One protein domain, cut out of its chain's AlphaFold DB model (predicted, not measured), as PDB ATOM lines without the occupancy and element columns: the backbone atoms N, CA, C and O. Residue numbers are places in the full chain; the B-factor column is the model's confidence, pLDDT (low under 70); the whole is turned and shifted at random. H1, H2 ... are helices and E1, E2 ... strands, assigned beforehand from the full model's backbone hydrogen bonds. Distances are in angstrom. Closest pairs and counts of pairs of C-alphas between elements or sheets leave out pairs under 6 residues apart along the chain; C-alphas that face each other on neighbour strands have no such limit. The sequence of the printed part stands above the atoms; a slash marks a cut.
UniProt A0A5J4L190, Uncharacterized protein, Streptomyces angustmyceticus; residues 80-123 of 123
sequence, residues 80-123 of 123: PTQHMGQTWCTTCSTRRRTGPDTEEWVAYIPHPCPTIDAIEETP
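This is residues 80 to 123 of the 123 residues of an uncharacterized protein of Streptomyces angustmyceticus (UniProt A0A5J4L190). Two small two-stranded hairpins and one short helix are strung out as a loose rod, with little packing between them. The hairpin of E3 and E4 reaches toward one end, H1 with the last residues makes the other end, and the hairpin of E1 and E2 lies between them along the length, turned to one side; residues 106 to 113 run back from E4 to H1. The printed part has 44 residues with four named strands and one named helix, in the order E1, E2, E3, E4, H1; each hairpin is an antiparallel sheet of two strands, E1 - E2 and E3 - E4. The class is mixed, helices and strands, with under half of the residues in named elements. The whole is loose, with a radius of gyration of the C-alphas of 12.6 A, and spans 45 by 19 by 12 A.

E1, residues 80 to 83, and E2, residues 86 to 89, form a hairpin of antiparallel neighbours, with 136 degrees between their directions. The C-alphas of Gln 82 and Thr 87 face each other at 4.8 A. N 81 and O 88, 2.8 A apart, and N 88 and O 81, 2.9 A apart, are within hydrogen-bond range. E3, residues 95 to 97, and E4, residues 103 to 105, form a second antiparallel hairpin, with 150 degrees between their directions. The C-alphas of Arg 97 and Glu 103 face each other at 4.4 A. N 96 and O 104 are within hydrogen-bond range at 2.8 A, as are N 104 and O 96 at 2.8 A. E1 and E2 are each apart from both E3 and E4. H1, residues 114 to 120, is apart from E1, E2 and E3. In H1 every O i to N i+4 pair is within hydrogen-bond range.

E1 begins at C-alpha 80, at (0.485, 66.010, 75.050), and is 9.8 A long from first to last C-alpha. E2, from Gln 86 to Cys 89, is 10.2 A long. E3, from Arg 95 to Arg 97, and E4, from Glu 103 to Trp 105, have three residues each; E3 begins at C-alpha 95, at (9.719, 61.056, 85.416). H1, from Pro 114 to Glu 120, is 9.8 A long and ends at C-alpha 120, at (-13.107, 59.785, 74.090).

The two C-alphas farthest apart, those of Pro 100 and Pro 123, are 44.9 A apart. The printed part has no cut and ends at residue 123, the chain's last residue. The links E1 to E2, E2 to E3 and E3 to E4 are tight, and the link E4 to H1, with 8 residues, is short. The mean pLDDT of the printed part is 86.6, and residues 122 to 123 are under 70.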
ATOM      1  N   PRO A  80      -0.627  66.427  75.888       95.25
ATOM      2  CA  PRO A  80       0.485  66.010  75.050       95.25
ATOM      3  C   PRO A  80       1.740  66.842  75.351       95.25
ATOM      4  O   PRO A  80       1.680  68.063  75.477       95.25
ATOM      5  N   THR A  81       2.898  66.189  75.405       91.56
ATOM      6  CA  THR A  81       4.219  66.826  75.466       91.56
ATOM      7  C   THR A  81       5.112  66.277  74.362       91.56
ATOM      8  O   THR A  81       5.080  65.085  74.058       91.56
ATOM      9  N   GLN A  82       5.937  67.138  73.770       93.62
ATOM     10  CA  GLN A  82       6.942  66.735  72.787       93.62
ATOM     11  C   GLN A  82       8.224  66.302  73.498       93.62
ATOM     12  O   GLN A  82       8.753  67.042  74.325       93.62
ATOM     13  N   HIS A  83       8.741  65.120  73.166       86.94
ATOM     14  CA  HIS A  83      10.048  64.652  73.634       86.94
ATOM     15  C   HIS A  83      10.661  63.697  72.610       86.94
ATOM     16  O   HIS A  83       9.995  62.776  72.139       86.94
ATOM     17  N   MET A  84      11.926  63.928  72.242       87.19
ATOM     18  CA  MET A  84      12.658  63.138  71.233       87.19
ATOM     19  C   MET A  84      11.922  62.995  69.882       87.19
ATOM     20  O   MET A  84      12.004  61.960  69.228       87.19
ATOM     21  N   GLY A  85      11.194  64.034  69.454       91.88
ATOM     22  CA  GLY A  85      10.460  64.038  68.181       91.88
ATOM     23  C   GLY A  85       9.170  63.209  68.172       91.88
ATOM     24  O   GLY A  85       8.607  62.988  67.103       91.88
ATOM     25  N   GLN A  86       8.703  62.749  69.335       93.19
ATOM     26  CA  GLN A  86       7.442  62.026  69.501       93.19
ATOM     27  C   GLN A  86       6.550  62.713  70.548       93.19
ATOM     28  O   GLN A  86       7.037  63.418  71.439       93.19
ATOM     29  N   THR A  87       5.235  62.511  70.425       94.94
ATOM     30  CA  THR A  87       4.228  63.063  71.342       94.94
ATOM     31  C   THR A  87       3.877  62.044  72.421       94.94
ATOM     32  O   THR A  87       3.409  60.946  72.123       94.94
ATOM     33  N   TRP A  88       4.031  62.438  73.680       93.81
ATOM     34  CA  TRP A  88       3.791  61.587  74.844       93.81
ATOM     35  C   TRP A  88       2.766  62.213  75.778       93.81
ATOM     36  O   TRP A  88       2.578  63.428  75.783       93.81
ATOM     37  N   CYS A  89       2.109  61.400  76.598       93.94
ATOM     38  CA  CYS A  89       1.241  61.913  77.649       93.94
ATOM     39  C   CYS A  89       2.082  62.366  78.845       93.94
ATOM     40  O   CYS A  89       2.822  61.563  79.413       93.94
ATOM     41  N   THR A  90       1.925  63.623  79.263       88.81
ATOM     42  CA  THR A  90       2.683  64.206  80.384       88.81
ATOM     43  C   THR A  90       2.410  63.503  81.716       88.81
ATOM     44  O   THR A  90       3.322  63.353  82.519       88.81
ATOM     45  N   THR A  91       1.170  63.058  81.943       91.44
ATOM     46  CA  THR A  91       0.755  62.439  83.215       91.44
ATOM     47  C   THR A  91       1.040  60.939  83.269       91.44
ATOM     48  O   THR A  91       1.472  60.438  84.303       91.44
ATOM     49  N   CYS A  92       0.822  60.204  82.174       90.75
ATOM     50  CA  CYS A  92       1.075  58.757  82.149       90.75
ATOM     51  C   CYS A  92       2.557  58.409  81.986       90.75
ATOM     52  O   CYS A  92       2.976  57.320  82.373       90.75
ATOM     53  N   SER A  93       3.339  59.299  81.377       90.31
ATOM     54  CA  SER A  93       4.777  59.100  81.229       90.31
ATOM     55  C   SER A  93       5.468  59.516  82.527       90.31
ATOM     56  O   SER A  93       5.360  60.658  82.967       90.31
ATOM     57  N   THR A  94       6.168  58.588  83.172       79.81
ATOM     58  CA  THR A  94       6.759  58.826  84.494       79.81
ATOM     59  C   THR A  94       8.135  59.471  84.365       79.81
ATOM     60  O   THR A  94       8.995  58.976  83.632       79.81
ATOM     61  N   ARG A  95       8.378  60.525  85.148       78.81
ATOM     62  CA  ARG A  95       9.719  61.056  85.416       78.81
ATOM     63  C   ARG A  95      10.150  60.648  86.814       78.81
ATOM     64  O   ARG A  95       9.386  60.794  87.766       78.81
ATOM     65  N   ARG A  96      11.375  60.153  86.951       77.38
ATOM     66  CA  ARG A  96      12.018  59.985  88.253       77.38
ATOM     67  C   ARG A  96      13.071  61.061  88.432       77.38
ATOM     68  O   ARG A  96      13.841  61.338  87.517       77.38
ATOM     69  N   ARG A  97      13.146  61.622  89.632       77.75
ATOM     70  CA  ARG A  97      14.282  62.449  90.032       77.75
ATOM     71  C   ARG A  97      15.458  61.522  90.339       77.75
ATOM     72  O   ARG A  97      15.346  60.660  91.205       77.75
ATOM     73  N   THR A  98      16.556  61.666  89.608       78.44
ATOM     74  CA  THR A  98      17.786  60.872  89.778       78.44
ATOM     75  C   THR A  98      18.878  61.619  90.550       78.44
ATOM     76  O   THR A  98      19.897  61.025  90.890       78.44
ATOM     77  N   GLY A  99      18.659  62.896  90.877       78.81
ATOM     78  CA  GLY A  99      19.593  63.747  91.618       78.81
ATOM     79  C   GLY A  99      18.963  65.088  92.020       78.81
ATOM     80  O   GLY A  99      17.780  65.308  91.749       78.81
ATOM     81  N   PRO A 100      19.712  66.004  92.666       80.56
ATOM     82  CA  PRO A 100      19.185  67.301  93.090       80.56
ATOM     83  C   PRO A 100      18.536  68.071  91.936       80.56
ATOM     84  O   PRO A 100      17.419  68.532  92.100       80.56
ATOM     85  N   ASP A 101      19.128  68.076  90.743       79.19
ATOM     86  CA  ASP A 101      18.583  68.814  89.591       79.19
ATOM     87  C   ASP A 101      18.437  67.946  88.331       79.19
ATOM     88  O   ASP A 101      18.386  68.458  87.216       79.19
ATOM     89  N   THR A 102      18.391  66.617  88.482       78.25
ATOM     90  CA  THR A 102      18.293  65.693  87.344       78.25
ATOM     91  C   THR A 102      17.013  64.875  87.393       78.25
ATOM     92  O   THR A 102      16.703  64.214  88.388       78.25
ATOM     93  N   GLU A 103      16.281  64.895  86.283       77.50
ATOM     94  CA  GLU A 103      15.126  64.040  86.027       77.50
ATOM     95  C   GLU A 103      15.425  63.106  84.855       77.50
ATOM     96  O   GLU A 103      16.076  63.485  83.882       77.50
ATOM     97  N   GLU A 104      14.926  61.879  84.942       80.50
ATOM     98  CA  GLU A 104      14.990  60.883  83.881       80.50
ATOM     99  C   GLU A 104      13.581  60.360  83.605       80.50
ATOM    100  O   GLU A 104      12.830  60.029  84.526       80.50
ATOM    101  N   TRP A 105      13.223  60.257  82.328       76.94
ATOM    102  CA  TRP A 105      12.003  59.575  81.915       76.94
ATOM    103  C   TRP A 105      12.170  58.062  82.070       76.94
ATOM    104  O   TRP A 105      13.078  57.470  81.495       76.94
ATOM    105  N   VAL A 106      11.273  57.437  82.831       78.56
ATOM    106  CA  VAL A 106      11.287  55.990  83.121       78.56
ATOM    107  C   VAL A 106      10.175  55.218  82.416       78.56
ATOM    108  O   VAL A 106      10.246  53.995  82.338       78.56
ATOM    109  N   ALA A 107       9.174  55.908  81.867       84.06
ATOM    110  CA  ALA A 107       8.164  55.320  80.994       84.06
ATOM    111  C   ALA A 107       7.726  56.341  79.940       84.06
ATOM    112  O   ALA A 107       7.471  57.497  80.278       84.06
ATOM    113  N   TYR A 108       7.616  55.897  78.690       89.62
ATOM    114  CA  TYR A 108       7.140  56.700  77.566       89.62
ATOM    115  C   TYR A 108       5.791  56.156  77.102       89.62
ATOM    116  O   TYR A 108       5.728  55.103  76.469       89.62
ATOM    117  N   ILE A 109       4.710  56.852  77.453       93.50
ATOM    118  CA  ILE A 109       3.347  56.479  77.068       93.50
ATOM    119  C   ILE A 109       2.892  57.418  75.945       93.50
ATOM    120  O   ILE A 109       2.782  58.626  76.199       93.50
ATOM    121  N   PRO A 110       2.677  56.918  74.710       94.19
ATOM    122  CA  PRO A 110       2.241  57.743  73.585       94.19
ATOM    123  C   PRO A 110       0.971  58.531  73.906       94.19
ATOM    124  O   PRO A 110       0.161  58.105  74.730       94.19
ATOM    125  N   HIS A 111       0.811  59.690  73.266       93.12
ATOM    126  CA  HIS A 111      -0.457  60.416  73.265       93.12
ATOM    127  C   HIS A 111      -1.180  60.232  71.909       93.12
ATOM    128  O   HIS A 111      -0.526  60.417  70.880       93.12
ATOM    129  N   PRO A 112      -2.501  59.961  71.880       94.81
ATOM    130  CA  PRO A 112      -3.372  59.781  73.042       94.81
ATOM    131  C   PRO A 112      -2.992  58.523  73.831       94.81
ATOM    132  O   PRO A 112      -2.507  57.539  73.284       94.81
ATOM    133  N   CYS A 113      -3.078  58.633  75.156       94.50
ATOM    134  CA  CYS A 113      -2.806  57.513  76.051       94.50
ATOM    135  C   CYS A 113      -4.103  56.733  76.307       94.50
ATOM    136  O   CYS A 113      -5.168  57.348  76.224       94.50
ATOM    137  N   PRO A 114      -4.041  55.474  76.783       94.12
ATOM    138  CA  PRO A 114      -5.235  54.648  77.001       94.12
ATOM    139  C   PRO A 114      -6.327  55.301  77.863       94.12
ATOM    140  O   PRO A 114      -7.509  55.029  77.690       94.12
ATOM    141  N   THR A 115      -5.954  56.182  78.797       93.56
ATOM    142  CA  THR A 115      -6.917  56.950  79.600       93.56
ATOM    143  C   THR A 115      -7.684  57.987  78.778       93.56
ATOM    144  O   THR A 115      -8.873  58.170  79.005       93.56
ATOM    145  N   ILE A 116      -7.018  58.678  77.849       95.50
ATOM    146  CA  ILE A 116      -7.671  59.631  76.944       95.50
ATOM    147  C   ILE A 116      -8.546  58.877  75.949       95.50
ATOM    148  O   ILE A 116      -9.708  59.246  75.816       95.50
ATOM    149  N   ASP A 117      -8.037  57.789  75.366       94.88
ATOM    150  CA  ASP A 117      -8.813  56.946  74.450       94.88
ATOM    151  C   ASP A 117     -10.113  56.471  75.119       94.88
ATOM    152  O   ASP A 117     -11.200  56.703  74.601       94.88
ATOM    153  N   ALA A 118     -10.034  55.939  76.345       93.44
ATOM    154  CA  ALA A 118     -11.215  55.490  77.087       93.44
ATOM    155  C   ALA A 118     -12.233  56.614  77.371       93.44
ATOM    156  O   ALA A 118     -13.442  56.381  77.380       93.44
ATOM    157  N   ILE A 119     -11.762  57.841  77.618       92.69
ATOM    158  CA  ILE A 119     -12.632  59.005  77.847       92.69
ATOM    159  C   ILE A 119     -13.291  59.471  76.540       92.69
ATOM    160  O   ILE A 119     -14.413  59.971  76.578       92.69
ATOM    161  N   GLU A 120     -12.607  59.355  75.403       88.31
ATOM    162  CA  GLU A 120     -13.107  59.785  74.090       88.31
ATOM    163  C   GLU A 120     -14.016  58.745  73.424       88.31
ATOM    164  O   GLU A 120     -14.916  59.119  72.677       88.31
ATOM    165  N   GLU A 121     -13.837  57.462  73.741       86.75
ATOM    166  CA  GLU A 121     -14.710  56.362  73.310       86.75
ATOM    167  C   GLU A 121     -16.004  56.254  74.134       86.75
ATOM    168  O   GLU A 121     -16.924  55.529  73.748       86.75
ATOM    169  N   THR A 122     -16.102  56.969  75.259       66.94
ATOM    170  CA  THR A 122     -17.337  57.027  76.052       66.94
ATOM    171  C   THR A 122     -18.332  57.985  75.369       66.94
ATOM    172  O   THR A 122     -18.000  59.164  75.226       66.94
ATOM    173  N   PRO A 123     -19.516  57.506  74.928       52.44
ATOM    174  CA  PRO A 123     -20.489  58.302  74.173       52.44
ATOM    175  C   PRO A 123     -21.100  59.470  74.961       52.44
ATOM    176  O   PRO A 123     -21.208  59.374  76.206       52.44
TER     177      PRO A 123